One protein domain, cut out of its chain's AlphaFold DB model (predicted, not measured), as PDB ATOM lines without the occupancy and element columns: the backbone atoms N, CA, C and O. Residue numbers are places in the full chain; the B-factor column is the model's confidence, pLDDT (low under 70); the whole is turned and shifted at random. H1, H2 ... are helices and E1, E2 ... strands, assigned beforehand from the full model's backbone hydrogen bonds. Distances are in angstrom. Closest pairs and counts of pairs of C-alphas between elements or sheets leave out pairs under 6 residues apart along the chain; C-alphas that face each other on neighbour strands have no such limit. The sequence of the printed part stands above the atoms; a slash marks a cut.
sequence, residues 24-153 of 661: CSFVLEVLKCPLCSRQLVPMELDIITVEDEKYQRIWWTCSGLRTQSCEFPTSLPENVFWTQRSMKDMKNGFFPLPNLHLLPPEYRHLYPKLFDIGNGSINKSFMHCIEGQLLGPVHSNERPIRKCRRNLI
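AT A GLANCE: This is residues 24 to 153 of the 661 residues of an uncharacterized protein of Syphacia muris (UniProt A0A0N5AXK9). A long, strongly twisted hairpin of E1 and E2, with the short strand E3 beside part of E2, forms one small sheet; short helices sit by it, H3 and H4 at the two ends of E3 and H2 at the end of E2. Away from the sheet are H1 and H6, near each other, and H7, apart from the other named elements, while a long loop, residues 92 to 104, winds from H4 through the middle toward H5. The printed part has 130 residues, with elements in the order H1 E1 E2 H2 H3 E3 H4 H5 H6 H7; the sheet runs E1 E2 E3, antiparallel, and the class is mixed. It is compact, with a radius of gyration of the C-alphas of 15.4 A and spans of 42 by 38 by 33 A.

HOW THE PARTS SIT: Begin with H1, residues 24 to 30, which is close to but not clearly touching H6, residues 124 to 133; their closest C-alphas, of Phe 26 and Phe 126, are 7.0 A apart, and they stand about perpendicular at 78 degrees. Next find the hairpin of E1, residues 40 to 50, and E2, residues 53 to 62, antiparallel at 157 degrees, where N 43 and O 59 are 2.8 A apart; E1 bends by 67 degrees at residue 46. H2, residues 63 to 66, only grazes the sheet. H3, residues 78 to 81, is on the sheet at a height of 6.7 A, and its closest C-alphas with E2, of Phe 81 and Trp 60, are 5.1 A apart. E3, residues 82 to 86, is antiparallel to E2 at 142 degrees, with N 58 and O 83 2.8 A apart. H4, residues 87 to 91, is on the sheet at a height of 8.1 A. H5, residues 105 to 108, is not on the sheet, and H7, residues 143 to 153, is only just apart from H1, at 8.3 A. Every O i to N i+4 pair is within hydrogen-bond range in H4 and H6, against 1 of 3 in H1 and 3 of 7 in H7, where O i to N i+3 gives 2 of 4 and 5 of 8; H2, H3 and H5 are too short for an i+4 pair.

IN THESE COORDINATES: Find C-alpha 24 at (27.796, -22.404, -22.354), where H1 begins. E1 is 26.1 A long and E2 28.8 A, from C-alpha 53 at (17.974, -10.427, -51.525). H6 is 14.4 A long and H7 16.3 A, ending at C-alpha 153 at (40.149, -19.386, -12.061).

THE WHOLE: The two C-alphas farthest apart, of Asp 52 and Ile 153, are 49.9 A apart. The printed part has no cut, and the links H2 to H3, H4 to H5 and H5 to H6 are long. The model's confidence is under 70 at residue 24 and residues 132 to 153.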
ATOM      1  N   CYS A  24      26.750 -23.160 -21.652       66.94
ATOM      2  CA  CYS A  24      27.796 -22.404 -22.354       66.94
ATOM      3  C   CYS A  24      28.958 -23.278 -22.855       66.94
ATOM      4  O   CYS A  24      29.664 -22.879 -23.786       66.94
ATOM      5  N   SER A  25      29.169 -24.460 -22.270       79.25
ATOM      6  CA  SER A  25      30.257 -25.353 -22.679       79.25
ATOM      7  C   SER A  25      30.031 -25.943 -24.076       79.25
ATOM      8  O   SER A  25      30.986 -26.067 -24.843       79.25
ATOM      9  N   PHE A  26      28.783 -26.249 -24.449       79.81
ATOM     10  CA  PHE A  26      28.461 -26.918 -25.719       79.81
ATOM     11  C   PHE A  26      28.713 -26.041 -26.949       79.81
ATOM     12  O   PHE A  26      29.222 -26.505 -27.968       79.81
ATOM     13  N   VAL A  27      28.442 -24.743 -26.837       78.50
ATOM     14  CA  VAL A  27      28.651 -23.760 -27.914       78.50
ATOM     15  C   VAL A  27      30.118 -23.706 -28.330       78.50
ATOM     16  O   VAL A  27      30.458 -23.626 -29.511       78.50
ATOM     17  N   LEU A  28      31.014 -23.798 -27.346       85.06
ATOM     18  CA  LEU A  28      32.452 -23.811 -27.584       85.06
ATOM     19  C   LEU A  28      32.927 -25.114 -28.229       85.06
ATOM     20  O   LEU A  28      34.041 -25.143 -28.743       85.06
ATOM     21  N   GLU A  29      32.137 -26.185 -28.198       88.62
ATOM     22  CA  GLU A  29      32.485 -27.463 -28.821       88.62
ATOM     23  C   GLU A  29      32.070 -27.541 -30.284       88.62
ATOM     24  O   GLU A  29      32.851 -28.031 -31.095       88.62
ATOM     25  N   VAL A  30      30.921 -26.963 -30.642       91.62
ATOM     26  CA  VAL A  30      30.489 -26.769 -32.042       91.62
ATOM     27  C   VAL A  30      31.555 -26.046 -32.853       91.62
ATOM     28  O   VAL A  30      31.835 -26.390 -33.998       91.62
ATOM     29  N   LEU A  31      32.185 -25.049 -32.232       94.75
ATOM     30  CA  LEU A  31      33.204 -24.218 -32.856       94.75
ATOM     31  C   LEU A  31      34.614 -24.806 -32.743       94.75
ATOM     32  O   LEU A  31      35.589 -24.076 -32.915       94.75
ATOM     33  N   LYS A  32      34.765 -26.104 -32.463       95.06
ATOM     34  CA  LYS A  32      36.059 -26.790 -32.538       95.06
ATOM     35  C   LYS A  32      36.163 -27.593 -33.824       95.06
ATOM     36  O   LYS A  32      35.240 -28.268 -34.264       95.06
ATOM     37  N   CYS A  33      37.343 -27.528 -34.419       95.38
ATOM     38  CA  CYS A  33      37.733 -28.381 -35.519       95.38
ATOM     39  C   CYS A  33      37.805 -29.828 -35.015       95.38
ATOM     40  O   CYS A  33      38.531 -30.081 -34.051       95.38
ATOM     41  N   PRO A  34      37.144 -30.784 -35.681       92.69
ATOM     42  CA  PRO A  34      37.100 -32.161 -35.210       92.69
ATOM     43  C   PRO A  34      38.453 -32.873 -35.338       92.69
ATOM     44  O   PRO A  34      38.739 -33.791 -34.582       92.69
ATOM     45  N   LEU A  35      39.323 -32.419 -36.249       92.88
ATOM     46  CA  LEU A  35      40.629 -33.044 -36.480       92.88
ATOM     47  C   LEU A  35      41.704 -32.596 -35.486       92.88
ATOM     48  O   LEU A  35      42.500 -33.403 -35.021       92.88
ATOM     49  N   CYS A  36      41.767 -31.298 -35.176       94.75
ATOM     50  CA  CYS A  36      42.856 -30.735 -34.367       94.75
ATOM     51  C   CYS A  36      42.384 -30.002 -33.106       94.75
ATOM     52  O   CYS A  36      43.195 -29.384 -32.419       94.75
ATOM     53  N   SER A  37      41.076 -30.014 -32.818       94.06
ATOM     54  CA  SER A  37      40.436 -29.332 -31.680       94.06
ATOM     55  C   SER A  37      40.629 -27.811 -31.613       94.06
ATOM     56  O   SER A  37      40.179 -27.171 -30.661       94.06
ATOM     57  N   ARG A  38      41.281 -27.194 -32.607       95.69
ATOM     58  CA  ARG A  38      41.421 -25.735 -32.692       95.69
ATOM     59  C   ARG A  38      40.099 -25.084 -33.047       95.69
ATOM     60  O   ARG A  38      39.247 -25.700 -33.673       95.69
ATOM     61  N   GLN A  39      39.964 -23.809 -32.713       95.44
ATOM     62  CA  GLN A  39      38.753 -23.056 -33.000       95.44
ATOM     63  C   GLN A  39      38.505 -22.929 -34.515       95.44
ATOM     64  O   GLN A  39      39.434 -22.642 -35.289       95.44
ATOM     65  N   LEU A  40      37.252 -23.157 -34.910       96.06
ATOM     66  CA  LEU A  40      36.685 -22.792 -36.200       96.06
ATOM     67  C   LEU A  40      36.448 -21.285 -36.218       96.06
ATOM     68  O   LEU A  40      35.900 -20.713 -35.279       96.06
ATOM     69  N   VAL A  41      36.888 -20.651 -37.292       96.25
ATOM     70  CA  VAL A  41      36.801 -19.209 -37.493       96.25
ATOM     71  C   VAL A  41      35.957 -18.975 -38.742       96.25
ATOM     72  O   VAL A  41      36.170 -19.671 -39.741       96.25
ATOM     73  N   PRO A  42      35.007 -18.027 -38.711       96.88
ATOM     74  CA  PRO A  42      34.262 -17.671 -39.902       96.88
ATOM     75  C   PRO A  42      35.200 -16.965 -40.885       96.88
ATOM     76  O   PRO A  42      35.902 -16.015 -40.535       96.88
ATOM     77  N   MET A  43      35.226 -17.446 -42.122       96.12
ATOM     78  CA  MET A  43      35.894 -16.814 -43.247       96.12
ATOM     79  C   MET A  43      34.829 -16.201 -44.144       96.12
ATOM     80  O   MET A  43      33.975 -16.900 -44.684       96.12
ATOM     81  N   GLU A  44      34.876 -14.885 -44.275       96.75
ATOM     82  CA  GLU A  44      33.975 -14.148 -45.149       96.75
ATOM     83  C   GLU A  44      34.324 -14.432 -46.610       96.75
ATOM     84  O   GLU A  44      35.487 -14.322 -47.011       96.75
ATOM     85  N   LEU A  45      33.322 -14.834 -47.385       95.75
ATOM     86  CA  LEU A  45      33.430 -15.051 -48.820       95.75
ATOM     87  C   LEU A  45      32.728 -13.901 -49.566       95.75
ATOM     88  O   LEU A  45      32.680 -12.762 -49.097       95.75
ATOM     89  N   ASP A  46      32.228 -14.192 -50.757       97.06
ATOM     90  CA  ASP A  46      31.513 -13.277 -51.631       97.06
ATOM     91  C   ASP A  46      30.050 -13.052 -51.212       97.06
ATOM     92  O   ASP A  46      29.479 -13.744 -50.361       97.06
ATOM     93  N   ILE A  47      29.458 -12.030 -51.829       97.88
ATOM     94  CA  ILE A  47      28.051 -11.672 -51.678       97.88
ATOM     95  C   ILE A  47      27.299 -12.246 -52.876       97.88
ATOM     96  O   ILE A  47      27.645 -11.957 -54.020       97.88
ATOM     97  N   ILE A  48      26.274 -13.042 -52.600       97.31
ATOM     98  CA  ILE A  48      25.376 -13.624 -53.594       97.31
ATOM     99  C   ILE A  48      24.006 -12.944 -53.511       97.31
ATOM    100  O   ILE A  48      23.633 -12.434 -52.454       97.31
ATOM    101  N   THR A  49      23.261 -12.949 -54.614       97.94
ATOM    102  CA  THR A  49      21.857 -12.518 -54.637       97.94
ATOM    103  C   THR A  49      20.980 -13.755 -54.804       97.94
ATOM    104  O   THR A  49      21.168 -14.503 -55.763       97.94
ATOM    105  N   VAL A  50      20.062 -13.980 -53.870       96.94
ATOM    106  CA  VAL A  50      19.083 -15.074 -53.881       96.94
ATOM    107  C   VAL A  50      17.717 -14.419 -53.728       96.94
ATOM    108  O   VAL A  50      17.520 -13.699 -52.759       96.94
ATOM    109  N   GLU A  51      16.817 -14.618 -54.695       97.06
ATOM    110  CA  GLU A  51      15.454 -14.045 -54.657       97.06
ATOM    111  C   GLU A  51      15.449 -12.516 -54.438       97.06
ATOM    112  O   GLU A  51      14.754 -11.997 -53.575       97.06
ATOM    113  N   ASP A  52      16.288 -11.788 -55.188       97.44
ATOM    114  CA  ASP A  52      16.506 -10.330 -55.078       97.44
ATOM    115  C   ASP A  52      17.088  -9.831 -53.741       97.44
ATOM    116  O   ASP A  52      17.425  -8.650 -53.591       97.44
ATOM    117  N   GLU A  53      17.329 -10.730 -52.791       97.94
ATOM    118  CA  GLU A  53      17.974 -10.427 -51.525       97.94
ATOM    119  C   GLU A  53      19.470 -10.755 -51.557       97.94
ATOM    120  O   GLU A  53      19.923 -11.760 -52.106       97.94
ATOM    121  N   LYS A  54      20.281  -9.881 -50.952       98.12
ATOM    122  CA  LYS A  54      21.738 -10.056 -50.884       98.12
ATOM    123  C   LYS A  54      22.139 -10.786 -49.609       98.12
ATOM    124  O   LYS A  54      21.793 -10.366 -48.503       98.12
ATOM    125  N   TYR A  55      22.972 -11.805 -49.769       98.25
ATOM    126  CA  TYR A  55      23.515 -12.618 -48.690       98.25
ATOM    127  C   TYR A  55      25.033 -12.681 -48.788       98.25
ATOM    128  O   TYR A  55      25.583 -12.858 -49.871       98.25
ATOM    129  N   GLN A  56      25.730 -12.576 -47.658       98.00
ATOM    130  CA  GLN A  56      27.162 -12.856 -47.607       98.00
ATOM    131  C   GLN A  56      27.373 -14.328 -47.260       98.00
ATOM    132  O   GLN A  56      26.880 -14.808 -46.234       98.00
ATOM    133  N   ARG A  57      28.134 -15.039 -48.095       97.31
ATOM    134  CA  ARG A  57      28.552 -16.409 -47.798       97.31
ATOM    135  C   ARG A  57      29.651 -16.397 -46.739       97.31
ATOM    136  O   ARG A  57      30.603 -15.622 -46.810       97.31
ATOM    137  N   ILE A  58      29.519 -17.271 -45.751       97.56
ATOM    138  CA  ILE A  58      30.452 -17.439 -44.639       97.56
ATOM    139  C   ILE A  58      30.896 -18.893 -44.612       97.56
ATOM    140  O   ILE A  58      30.073 -19.793 -44.446       97.56
ATOM    141  N   TRP A  59      32.201 -19.120 -44.720       96.44
ATOM    142  CA  TRP A  59      32.793 -20.445 -44.613       96.44
ATOM    143  C   TRP A  59      33.467 -20.638 -43.258       96.44
ATOM    144  O   TRP A  59      34.457 -19.986 -42.928       96.44
ATOM    145  N   TRP A  60      32.949 -21.562 -42.459       96.56
ATOM    146  CA  TRP A  60      33.552 -21.944 -41.190       96.56
ATOM    147  C   TRP A  60      34.738 -22.869 -41.420       96.56
ATOM    148  O   TRP A  60      34.586 -24.011 -41.849       96.56
ATOM    149  N   THR A  61      35.938 -22.380 -41.111       95.94
ATOM    150  CA  THR A  61      37.178 -23.115 -41.366       95.94
ATOM    151  C   THR A  61      38.077 -23.166 -40.141       95.94
ATOM    152  O   THR A  61      38.042 -22.305 -39.261       95.94
ATOM    153  N   CYS A  62      38.912 -24.197 -40.057       96.62
ATOM    154  CA  CYS A  62      39.878 -24.307 -38.977       96.62
ATOM    155  C   CYS A  62      40.937 -23.201 -39.085       96.62
ATOM    156  O   CYS A  62      41.594 -23.048 -40.113       96.62
ATOM    157  N   SER A  63      41.218 -22.515 -37.976       95.62
ATOM    158  CA  SER A  63      42.364 -21.593 -37.868       95.62
ATOM    159  C   SER A  63      43.715 -22.234 -38.251       95.62
ATOM    160  O   SER A  63      44.638 -21.550 -38.700       95.62
ATOM    161  N   GLY A  64      43.838 -23.561 -38.122       94.88
ATOM    162  CA  GLY A  64      44.995 -24.343 -38.562       94.88
ATOM    163  C   GLY A  64      45.178 -24.425 -40.080       94.88
ATOM    164  O   GLY A  64      46.309 -24.626 -40.522       94.88
ATOM    165  N   LEU A  65      44.125 -24.198 -40.876       92.94
ATOM    166  CA  LEU A  65      44.191 -24.260 -42.338       92.94
ATOM    167  C   LEU A  65      45.123 -23.177 -42.898       92.94
ATOM    168  O   LEU A  65      46.001 -23.457 -43.709       92.94
ATOM    169  N   ARG A  66      45.022 -21.943 -42.380       89.12
ATOM    170  CA  ARG A  66      45.890 -20.819 -42.787       89.12
ATOM    171  C   ARG A  66      47.370 -21.074 -42.490       89.12
ATOM    172  O   ARG A  66      48.238 -20.549 -43.180       89.12
ATOM    173  N   THR A  67      47.655 -21.859 -41.455       93.50
ATOM    174  CA  THR A  67      49.022 -22.217 -41.046       93.50
ATOM    175  C   THR A  67      49.480 -23.557 -41.617       93.50
ATOM    176  O   THR A  67      50.566 -24.001 -41.263       93.50
ATOM    177  N   GLN A  68      48.667 -24.202 -42.467       92.06
ATOM    178  CA  GLN A  68      48.922 -25.539 -43.020       92.06
ATOM    179  C   GLN A  68      49.211 -26.602 -41.945       92.06
ATOM    180  O   GLN A  68      49.929 -27.565 -42.181       92.06
ATOM    181  N   SER A  69      48.670 -26.423 -40.738       95.25
ATOM    182  CA  SER A  69      48.855 -27.359 -39.617       95.25
ATOM    183  C   SER A  69      47.603 -28.182 -39.315       95.25
ATOM    184  O   SER A  69      47.602 -28.990 -38.392       95.25
ATOM    185  N   CYS A  70      46.535 -27.954 -40.076       95.12
ATOM    186  CA  CYS A  70      45.327 -28.759 -40.068       95.12
ATOM    187  C   CYS A  70      44.830 -28.887 -41.508       95.12
ATOM    188  O   CYS A  70      44.590 -27.873 -42.168       95.12
ATOM    189  N   GLU A  71      44.652 -30.120 -41.965       90.94
ATOM    190  CA  GLU A  71      43.979 -30.447 -43.221       90.94
ATOM    191  C   GLU A  71      42.475 -30.533 -42.957       90.94
ATOM    192  O   GLU A  71      41.886 -31.609 -42.966       90.94
ATOM    193  N   PHE A  72      41.855 -29.394 -42.620       88.69
ATOM    194  CA  PHE A  72      40.409 -29.356 -42.395       88.69
ATOM    195  C   PHE A  72      39.703 -29.942 -43.627       88.69
ATOM    196  O   PHE A  72      40.000 -29.478 -44.732       88.69
ATOM    197  N   PRO A  73      38.833 -30.959 -43.474       79.44
ATOM    198  CA  PRO A  73      38.431 -31.761 -44.614       79.44
ATOM    199  C   PRO A  73      37.605 -30.905 -45.566       79.44
ATOM    200  O   PRO A  73      36.506 -30.462 -45.239       79.44
ATOM    201  N   THR A  74      38.134 -30.691 -46.767       80.62
ATOM    202  CA  THR A  74      37.409 -30.022 -47.851       80.62
ATOM    203  C   THR A  74      36.306 -30.906 -48.429       80.62
ATOM    204  O   THR A  74      35.501 -30.423 -49.209       80.62
ATOM    205  N   SER A  75      36.273 -32.192 -48.060       85.94
ATOM    206  CA  SER A  75      35.226 -33.147 -48.434       85.94
ATOM    207  C   SER A  75      33.963 -33.040 -47.579       85.94
ATOM    208  O   SER A  75      32.999 -33.757 -47.841       85.94
ATOM    209  N   LEU A  76      33.966 -32.204 -46.531       87.06
ATOM    210  CA  LEU A  76      32.761 -31.972 -45.744       87.06
ATOM    211  C   LEU A  76      31.708 -31.263 -46.609       87.06
ATOM    212  O   LEU A  76      32.072 -30.387 -47.395       87.06
ATOM    213  N   PRO A  77      30.418 -31.608 -46.461       89.44
ATOM    214  CA  PRO A  77      29.361 -31.009 -47.265       89.44
ATOM    215  C   PRO A  77      29.340 -29.489 -47.135       89.44
ATOM    216  O   PRO A  77      29.397 -28.946 -46.024       89.44
ATOM    217  N   GLU A  78      29.242 -28.808 -48.276       88.69
ATOM    218  CA  GLU A  78      29.280 -27.348 -48.333       88.69
ATOM    219  C   GLU A  78      28.170 -26.746 -47.465       88.69
ATOM    220  O   GLU A  78      28.453 -25.928 -46.601       88.69
ATOM    221  N   ASN A  79      26.942 -27.250 -47.565       91.12
ATOM    222  CA  ASN A  79      25.769 -26.775 -46.820       91.12
ATOM    223  C   ASN A  79      25.878 -26.835 -45.278       91.12
ATOM    224  O   ASN A  79      25.079 -26.198 -44.588       91.12
ATOM    225  N   VAL A  80      26.846 -27.572 -44.722       94.94
ATOM    226  CA  VAL A  80      27.062 -27.655 -43.268       94.94
ATOM    227  C   VAL A  80      27.945 -26.511 -42.770       94.94
ATOM    228  O   VAL A  80      27.606 -25.828 -41.805       94.94
ATOM    229  N   PHE A  81      29.094 -26.295 -43.413       95.31
ATOM    230  CA  PHE A  81      30.086 -25.301 -42.977       95.31
ATOM    231  C   PHE A  81      30.014 -23.990 -43.761       95.31
ATOM    232  O   PHE A  81      30.673 -23.020 -43.384       95.31
ATOM    233  N   TRP A  82      29.228 -23.952 -44.832       95.44
ATOM    234  CA  TRP A  82      28.932 -22.757 -45.603       95.44
ATOM    235  C   TRP A  82      27.566 -22.261 -45.177       95.44
ATOM    236  O   TRP A  82      26.523 -22.807 -45.522       95.44
ATOM    237  N   THR A  83      27.609 -21.212 -44.378       96.38
ATOM    238  CA  THR A  83      26.427 -20.518 -43.886       96.38
ATOM    239  C   THR A  83      26.249 -19.227 -44.666       96.38
ATOM    240  O   THR A  83      27.187 -18.721 -45.283       96.38
ATOM    241  N   GLN A  84      25.043 -18.684 -44.650       97.19
ATOM    242  CA  GLN A  84      24.739 -17.408 -45.281       97.19
ATOM    243  C   GLN A  84      24.239 -16.458 -44.204       97.19
ATOM    244  O   GLN A  84      23.490 -16.870 -43.321       97.19
ATOM    245  N   ARG A  85      24.667 -15.197 -44.264       96.75
ATOM    246  CA  ARG A  85      24.128 -14.141 -43.404       96.75
ATOM    247  C   ARG A  85      23.524 -13.036 -44.248       96.75
ATOM    248  O   ARG A  85      24.090 -12.668 -45.281       96.75
ATOM    249  N   SER A  86      22.393 -12.504 -43.800       98.00
ATOM    250  CA  SER A  86      21.747 -11.378 -44.470       98.00
ATOM    251  C   SER A  86      22.607 -10.113 -44.360       98.00
ATOM    252  O   SER A  86      23.466  -9.984 -43.479       98.00
ATOM    253  N   MET A  87      22.347  -9.113 -45.205       97.62
ATOM    254  CA  MET A  87      23.001  -7.803 -45.061       97.62
ATOM    255  C   MET A  87      22.701  -7.136 -43.710       97.62
ATOM    256  O   MET A  87      23.524  -6.367 -43.209       97.62
ATOM    257  N   LYS A  88      21.540  -7.419 -43.101       97.06
ATOM    258  CA  LYS A  88      21.173  -6.926 -41.765       97.06
ATOM    259  C   LYS A  88      22.048  -7.569 -40.688       97.06
ATOM    260  O   LYS A  88      22.602  -6.862 -39.850       97.06
ATOM    261  N   ASP A  89      22.244  -8.880 -40.765       96.69
ATOM    262  CA  ASP A  89      23.118  -9.628 -39.857       96.69
ATOM    263  C   ASP A  89      24.572  -9.189 -39.978       96.69
ATOM    264  O   ASP A  89      25.250  -8.981 -38.972       96.69
ATOM    265  N   MET A  90      25.031  -8.970 -41.211       96.56
ATOM    266  CA  MET A  90      26.361  -8.437 -41.482       96.56
ATOM    267  C   MET A  90      26.557  -7.062 -40.827       96.56
ATOM    268  O   MET A  90      27.562  -6.853 -40.150       96.56
ATOM    269  N   LYS A  91      25.584  -6.144 -40.954       96.75
ATOM    270  CA  LYS A  91      25.619  -4.829 -40.280       96.75
ATOM    271  C   LYS A  91      25.665  -4.952 -38.753       96.75
ATOM    272  O   LYS A  91      26.319  -4.145 -38.102       96.75
ATOM    273  N   ASN A  92      25.024  -5.977 -38.197       96.69
ATOM    274  CA  ASN A  92      25.025  -6.260 -36.760       96.69
ATOM    275  C   ASN A  92      26.277  -7.025 -36.287       96.69
ATOM    276  O   ASN A  92      26.427  -7.285 -35.091       96.69
ATOM    277  N   GLY A  93      27.176  -7.404 -37.203       95.69
ATOM    278  CA  GLY A  93      28.346  -8.228 -36.904       95.69
ATOM    279  C   GLY A  93      27.991  -9.652 -36.468       95.69
ATOM    280  O   GLY A  93      28.775 -10.280 -35.758       95.69
ATOM    281  N   PHE A  94      26.814 -10.150 -36.853       96.12
ATOM    282  CA  PHE A  94      26.365 -11.502 -36.549       96.12
ATOM    283  C   PHE A  94      27.015 -12.518 -37.494       96.12
ATOM    284  O   PHE A  94      27.147 -12.283 -38.701       96.12
ATOM    285  N   PHE A  95      27.422 -13.658 -36.939       95.81
ATOM    286  CA  PHE A  95      27.924 -14.802 -37.692       95.81
ATOM    287  C   PHE A  95      27.067 -16.027 -37.355       95.81
ATOM    288  O   PHE A  95      27.135 -16.499 -36.216       95.81
ATOM    289  N   PRO A  96      26.271 -16.542 -38.307       95.50
ATOM    290  CA  PRO A  96      25.460 -17.732 -38.081       95.50
ATOM    291  C   PRO A  96      26.362 -18.943 -37.842       95.50
ATOM    292  O   PRO A  96      27.358 -19.120 -38.543       95.50
ATOM    293  N   LEU A  97      26.030 -19.765 -36.847       95.38
ATOM    294  CA  LEU A  97      26.780 -20.982 -36.526       95.38
ATOM    295  C   LEU A  97      26.707 -22.000 -37.680       95.38
ATOM    296  O   LEU A  97      25.716 -22.006 -38.408       95.38
ATOM    297  N   PRO A  98      27.711 -22.889 -37.834       95.81
ATOM    298  CA  PRO A  98      27.640 -23.970 -38.813       95.81
ATOM    299  C   PRO A  98      26.380 -24.824 -38.620       95.81
ATOM    300  O   PRO A  98      26.009 -25.153 -37.491       95.81
ATOM    301  N   ASN A  99      25.772 -25.260 -39.723       94.75
ATOM    302  CA  ASN A  99      24.571 -26.092 -39.745       94.75
ATOM    303  C   ASN A  99      24.904 -27.558 -39.434       94.75
ATOM    304  O   ASN A  99      24.626 -28.452 -40.231       94.75
ATOM    305  N   LEU A 100      25.517 -27.829 -38.275       93.56
ATOM    306  CA  LEU A 100      25.953 -29.182 -37.913       93.56
ATOM    307  C   LEU A 100      24.790 -30.177 -37.884       93.56
ATOM    308  O   LEU A 100      25.006 -31.343 -38.157       93.56
ATOM    309  N   HIS A 101      23.552 -29.736 -37.664       91.31
ATOM    310  CA  HIS A 101      22.373 -30.599 -37.763       91.31
ATOM    311  C   HIS A 101      22.197 -31.263 -39.146       91.31
ATOM    312  O   HIS A 101      21.622 -32.345 -39.228       91.31
ATOM    313  N   LEU A 102      22.739 -30.661 -40.212       94.25
ATOM    314  CA  LEU A 102      22.742 -31.203 -41.577       94.25
ATOM    315  C   LEU A 102      23.928 -32.137 -41.856       94.25
ATOM    316  O   LEU A 102      24.124 -32.557 -42.994       94.25
ATOM    317  N   LEU A 103      24.750 -32.449 -40.849       94.50
ATOM    318  CA  LEU A 103      25.930 -33.287 -41.030       94.50
ATOM    319  C   LEU A 103      25.512 -34.734 -41.384       94.50
ATOM    320  O   LEU A 103      24.772 -35.369 -40.612       94.50
ATOM    321  N   PRO A 104      25.985 -35.280 -42.523       94.06
ATOM    322  CA  PRO A 104      25.676 -36.642 -42.936       94.06
ATOM    323  C   PRO A 104      26.111 -37.666 -41.889       94.06
ATOM    324  O   PRO A 104      27.118 -37.433 -41.206       94.06
ATOM    325  N   PRO A 105      25.398 -38.801 -41.768       93.81
ATOM    326  CA  PRO A 105      25.717 -39.859 -40.813       93.81
ATOM    327  C   PRO A 105      27.191 -40.272 -40.833       93.81
ATOM    328  O   PRO A 105      27.791 -40.415 -39.767       93.81
ATOM    329  N   GLU A 106      27.801 -40.359 -42.021       93.12
ATOM    330  CA  GLU A 106      29.212 -40.740 -42.173       93.12
ATOM    331  C   GLU A 106      30.174 -39.808 -41.425       93.12
ATOM    332  O   GLU A 106      31.237 -40.253 -41.006       93.12
ATOM    333  N   TYR A 107      29.812 -38.540 -41.207       93.75
ATOM    334  CA  TYR A 107      30.654 -37.539 -40.547       93.75
ATOM    335  C   TYR A 107      30.245 -37.240 -39.097       93.75
ATOM    336  O   TYR A 107      30.977 -36.540 -38.397       93.75
ATOM    337  N   ARG A 108      29.124 -37.777 -38.596       93.81
ATOM    338  CA  ARG A 108      28.632 -37.498 -37.227       93.81
ATOM    339  C   ARG A 108      29.608 -37.922 -36.131       93.81
ATOM    340  O   ARG A 108      29.693 -37.262 -35.098       93.81
ATOM    341  N   HIS A 109      30.415 -38.953 -36.386       92.88
ATOM    342  CA  HIS A 109      31.465 -39.415 -35.474       92.88
ATOM    343  C   HIS A 109      32.530 -38.343 -35.164       92.88
ATOM    344  O   HIS A 109      33.219 -38.441 -34.151       92.88
ATOM    345  N   LEU A 110      32.654 -37.308 -36.004       92.44
ATOM    346  CA  LEU A 110      33.555 -36.174 -35.786       92.44
ATOM    347  C   LEU A 110      33.082 -35.241 -34.658       92.44
ATOM    348  O   LEU A 110      33.886 -34.496 -34.099       92.44
ATOM    349  N   TYR A 111      31.797 -35.296 -34.304       93.19
ATOM    350  CA  TYR A 111      31.180 -34.482 -33.258       93.19
ATOM    351  C   TYR A 111      30.397 -35.361 -32.269       93.19
ATOM    352  O   TYR A 111      29.183 -35.209 -32.120       93.19
ATOM    353  N   PRO A 112      31.074 -36.259 -31.529       92.00
ATOM    354  CA  PRO A 112      30.416 -37.275 -30.699       92.00
ATOM    355  C   PRO A 112      29.619 -36.698 -29.522       92.00
ATOM    356  O   PRO A 112      28.852 -37.404 -28.884       92.00
ATOM    357  N   LYS A 113      29.815 -35.415 -29.203       91.56
ATOM    358  CA  LYS A 113      29.065 -34.710 -28.157       91.56
ATOM    359  C   LYS A 113      27.770 -34.084 -28.668       91.56
ATOM    360  O   LYS A 113      26.909 -33.736 -27.869       91.56
ATOM    361  N   LEU A 114      27.654 -33.916 -29.986       92.19
ATOM    362  CA  LEU A 114      26.474 -33.348 -30.635       92.19
ATOM    363  C   LEU A 114      25.504 -34.427 -31.096       92.19
ATOM    364  O   LEU A 114      24.305 -34.172 -31.135       92.19
ATOM    365  N   PHE A 115      26.016 -35.608 -31.439       93.75
ATOM    366  CA  PHE A 115      25.219 -36.717 -31.947       93.75
ATOM    367  C   PHE A 115      25.272 -37.901 -30.997       93.75
ATOM    368  O   PHE A 115      26.348 -38.332 -30.584       93.75
ATOM    369  N   ASP A 116      24.104 -38.460 -30.709       91.62
ATOM    370  CA  ASP A 116      23.986 -39.692 -29.952       91.62
ATOM    371  C   ASP A 116      24.438 -40.867 -30.833       91.62
ATOM    372  O   ASP A 116      23.909 -41.112 -31.920       91.62
ATOM    373  N   ILE A 117      25.446 -41.606 -30.364       83.50
ATOM    374  CA  ILE A 117      26.142 -42.652 -31.138       83.50
ATOM    375  C   ILE A 117      25.183 -43.770 -31.590       83.50
ATOM    376  O   ILE A 117      25.390 -44.366 -32.643       83.50
ATOM    377  N   GLY A 118      24.131 -44.051 -30.813       86.81
ATOM    378  CA  GLY A 118      23.235 -45.187 -31.056       86.81
ATOM    379  C   GLY A 118      22.155 -44.957 -32.114       86.81
ATOM    380  O   GLY A 118      21.741 -45.904 -32.772       86.81
ATOM    381  N   ASN A 119      21.688 -43.723 -32.290       87.38
ATOM    382  CA  ASN A 119      20.566 -43.405 -33.184       87.38
ATOM    383  C   ASN A 119      20.920 -42.321 -34.217       87.38
ATOM    384  O   ASN A 119      20.112 -42.002 -35.087       87.38
ATOM    385  N   GLY A 120      22.113 -41.725 -34.109       84.62
ATOM    386  CA  GLY A 120      22.548 -40.608 -34.932       84.62
ATOM    387  C   GLY A 120      21.724 -39.333 -34.733       84.62
ATOM    388  O   GLY A 120      21.930 -38.389 -35.494       84.62
ATOM    389  N   SER A 121      20.799 -39.278 -33.772       91.12
ATOM    390  CA  SER A 121      20.016 -38.076 -33.502       91.12
ATOM    391  C   SER A 121      20.882 -37.025 -32.828       91.12
ATOM    392  O   SER A 121      21.828 -37.341 -32.107       91.12
ATOM    393  N   ILE A 122      20.542 -35.761 -33.048       90.50
ATOM    394  CA  ILE A 122      21.169 -34.658 -32.332       90.50
ATOM    395  C   ILE A 122      20.780 -34.770 -30.860       90.50
ATOM    396  O   ILE A 122      19.605 -34.963 -30.540       90.50
ATOM    397  N   ASN A 123      21.759 -34.637 -29.972       90.12
ATOM    398  CA  ASN A 123      21.523 -34.676 -28.541       90.12
ATOM    399  C   ASN A 123      20.500 -33.588 -28.171       90.12
ATOM    400  O   ASN A 123      20.703 -32.406 -28.450       90.12
ATOM    401  N   LYS A 124      19.385 -33.965 -27.536       88.31
ATOM    402  CA  LYS A 124      18.293 -33.026 -27.216       88.31
ATOM    403  C   LYS A 124      18.760 -31.840 -26.368       88.31
ATOM    404  O   LYS A 124      18.261 -30.731 -26.536       88.31
ATOM    405  N   SER A 125      19.750 -32.060 -25.500       84.31
ATOM    406  CA  SER A 125      20.330 -30.987 -24.680       84.31
ATOM    407  C   SER A 125      21.008 -29.911 -25.534       84.31
ATOM    408  O   SER A 125      20.940 -28.724 -25.219       84.31
ATOM    409  N   PHE A 126      21.592 -30.309 -26.664       83.88
ATOM    410  CA  PHE A 126      22.201 -29.395 -27.613       83.88
ATOM    411  C   PHE A 126      21.162 -28.556 -28.361       83.88
ATOM    412  O   PHE A 126      21.335 -27.342 -28.459       83.88
ATOM    413  N   MET A 127      20.068 -29.166 -28.828       81.88
ATOM    414  CA  MET A 127      18.982 -28.433 -29.498       81.88
ATOM    415  C   MET A 127      18.384 -27.362 -28.586       81.88
ATOM    416  O   MET A 127      18.274 -26.208 -28.991       81.88
ATOM    417  N   HIS A 128      18.128 -27.702 -27.323       83.25
ATOM    418  CA  HIS A 128      17.603 -26.746 -26.347       83.25
ATOM    419  C   HIS A 128      18.580 -25.586 -26.070       83.25
ATOM    420  O   HIS A 128      18.169 -24.457 -25.795       83.25
ATOM    421  N   CYS A 129      19.891 -25.837 -26.153       79.62
ATOM    422  CA  CYS A 129      20.911 -24.798 -26.028       79.62
ATOM    423  C   CYS A 129      20.990 -23.905 -27.277       79.62
ATOM    424  O   CYS A 129      21.218 -22.701 -27.159       79.62
ATOM    425  N   ILE A 130      20.823 -24.489 -28.464       77.81
ATOM    426  CA  ILE A 130      20.831 -23.776 -29.740       77.81
ATOM    427  C   ILE A 130      19.594 -22.895 -29.883       77.81
ATOM    428  O   ILE A 130      19.739 -21.723 -30.209       77.81
ATOM    429  N   GLU A 131      18.398 -23.405 -29.599       75.69
ATOM    430  CA  GLU A 131      17.150 -22.638 -29.712       75.69
ATOM    431  C   GLU A 131      17.156 -21.414 -28.785       75.69
ATOM    432  O   GLU A 131      16.737 -20.329 -29.182       75.69
ATOM    433  N   GLY A 132      17.747 -21.546 -27.592       67.56
ATOM    434  CA  GLY A 132      17.934 -20.424 -26.671       67.56
ATOM    435  C   GLY A 132      18.993 -19.398 -27.105       67.56
ATOM    436  O   GLY A 132      18.980 -18.273 -26.609       67.56
ATOM    437  N   GLN A 133      19.916 -19.751 -28.010       62.94
ATOM    438  CA  GLN A 133      21.045 -18.894 -28.408       62.94
ATOM    439  C   GLN A 133      20.999 -18.392 -29.853       62.94
ATOM    440  O   GLN A 133      21.568 -17.340 -30.126       62.94
ATOM    441  N   LEU A 134      20.314 -19.078 -30.772       52.06
ATOM    442  CA  LEU A 134      20.139 -18.642 -32.165       52.06
ATOM    443  C   LEU A 134      19.320 -17.353 -32.290       52.06
ATOM    444  O   LEU A 134      19.386 -16.688 -33.318       52.06
ATOM    445  N   LEU A 135      18.604 -16.964 -31.235       44.72
ATOM    446  CA  LEU A 135      17.921 -15.673 -31.149       44.72
ATOM    447  C   LEU A 135      18.832 -14.541 -30.631       44.72
ATOM    448  O   LEU A 135      18.411 -13.386 -30.586       44.72
ATOM    449  N   GLY A 136      20.080 -14.843 -30.248       44.16
ATOM    450  CA  GLY A 136      21.043 -13.886 -29.707       44.16
ATOM    451  C   GLY A 136      22.260 -13.677 -30.622       44.16
ATOM    452  O   GLY A 136      22.861 -14.644 -31.089       44.16
ATOM    453  N   PRO A 137      22.697 -12.430 -30.870       44.88
ATOM    454  CA  PRO A 137      23.858 -12.176 -31.713       44.88
ATOM    455  C   PRO A 137      25.160 -12.711 -31.088       44.88
ATOM    456  O   PRO A 137      25.573 -12.282 -30.008       44.88
ATOM    457  N   VAL A 138      25.870 -13.601 -31.795       48.34
ATOM    458  CA  VAL A 138      27.258 -13.970 -31.462       48.34
ATOM    459  C   VAL A 138      28.163 -12.796 -31.830       48.34
ATOM    460  O   VAL A 138      28.687 -12.702 -32.936       48.34
ATOM    461  N   HIS A 139      28.320 -11.852 -30.904       44.25
ATOM    462  CA  HIS A 139      29.228 -10.730 -31.096       44.25
ATOM    463  C   HIS A 139      30.684 -11.218 -31.113       44.25
ATOM    464  O   HIS A 139      31.159 -11.832 -30.158       44.25
ATOM    465  N   SER A 140      31.431 -10.852 -32.155       44.28
ATOM    466  CA  SER A 140      32.871 -11.118 -32.320       44.28
ATOM    467  C   SER A 140      33.780 -10.413 -31.296       44.28
ATOM    468  O   SER A 140      35.001 -10.549 -31.340       44.28
ATOM    469  N   ASN A 141      33.210  -9.699 -30.320       36.50
ATOM    470  CA  ASN A 141      33.956  -9.129 -29.207       36.50
ATOM    471  C   ASN A 141      34.136 -10.179 -28.101       36.50
ATOM    472  O   ASN A 141      33.161 -10.627 -27.509       36.50
ATOM    473  N   GLU A 142      35.389 -10.493 -27.747       41.75
ATOM    474  CA  GLU A 142      35.854 -11.443 -26.708       41.75
ATOM    475  C   GLU A 142      35.267 -11.275 -25.275       41.75
ATOM    476  O   GLU A 142      35.776 -11.849 -24.307       41.75
ATOM    477  N   ARG A 143      34.237 -10.451 -25.061       38.06
ATOM    478  CA  ARG A 143      33.726 -10.069 -23.737       38.06
ATOM    479  C   ARG A 143      32.837 -11.122 -23.046       38.06
ATOM    480  O   ARG A 143      33.023 -11.265 -21.835       38.06
ATOM    481  N   PRO A 144      31.963 -11.907 -23.715       32.66
ATOM    482  CA  PRO A 144      31.176 -12.949 -23.035       32.66
ATOM    483  C   PRO A 144      32.063 -14.072 -22.467       32.66
ATOM    484  O   PRO A 144      31.875 -14.528 -21.339       32.66
ATOM    485  N   ILE A 145      33.128 -14.426 -23.194       39.91
ATOM    486  CA  ILE A 145      34.064 -15.514 -22.858       39.91
ATOM    487  C   ILE A 145      34.880 -15.201 -21.584       39.91
ATOM    488  O   ILE A 145      35.308 -16.105 -20.862       39.91
ATOM    489  N   ARG A 146      35.062 -13.918 -21.230       36.59
ATOM    490  CA  ARG A 146      35.810 -13.516 -20.023       36.59
ATOM    491  C   ARG A 146      35.040 -13.729 -18.713       36.59
ATOM    492  O   ARG A 146      35.699 -13.884 -17.686       36.59
ATOM    493  N   LYS A 147      33.699 -13.758 -18.715       34.97
ATOM    494  CA  LYS A 147      32.912 -14.020 -17.489       34.97
ATOM    495  C   LYS A 147      32.998 -15.492 -17.073       34.97
ATOM    496  O   LYS A 147      33.354 -15.766 -15.932       34.97
ATOM    497  N   CYS A 148      32.838 -16.416 -18.019       32.59
ATOM    498  CA  CYS A 148      32.950 -17.857 -17.764       32.59
ATOM    499  C   CYS A 148      34.381 -18.257 -17.317       32.59
ATOM    500  O   CYS A 148      34.579 -19.033 -16.384       32.59
ATOM    501  N   ARG A 149      35.420 -17.610 -17.876       35.22
ATOM    502  CA  ARG A 149      36.830 -17.873 -17.517       35.22
ATOM    503  C   ARG A 149      37.243 -17.360 -16.124       35.22
ATOM    504  O   ARG A 149      38.186 -17.899 -15.546       35.22
ATOM    505  N   ARG A 150      36.573 -16.341 -15.559       38.16
ATOM    506  CA  ARG A 150      36.863 -15.849 -14.191       38.16
ATOM    507  C   ARG A 150      36.370 -16.809 -13.107       38.16
ATOM    508  O   ARG A 150      37.070 -16.965 -12.106       38.16
ATOM    509  N   ASN A 151      35.247 -17.493 -13.325       35.28
ATOM    510  CA  ASN A 151      34.688 -18.439 -12.352       35.28
ATOM    511  C   ASN A 151      35.549 -19.713 -12.226       35.28
ATOM    512  O   ASN A 151      35.839 -20.152 -11.113       35.28
ATOM    513  N   LEU A 152      36.104 -20.211 -13.337       36.69
ATOM    514  CA  LEU A 152      37.051 -21.340 -13.348       36.69
ATOM    515  C   LEU A 152      38.403 -21.032 -12.666       36.69
ATOM    516  O   LEU A 152      38.982 -21.898 -12.008       36.69
ATOM    517  N   ILE A 153      38.907 -19.794 -12.754       41.94
ATOM    518  CA  ILE A 153      40.149 -19.386 -12.061       41.94
ATOM    519  C   ILE A 153      39.908 -19.172 -10.551       41.94
ATOM    520  O   ILE A 153      40.816 -19.396  -9.744       41.94
TER     521      ILE A 153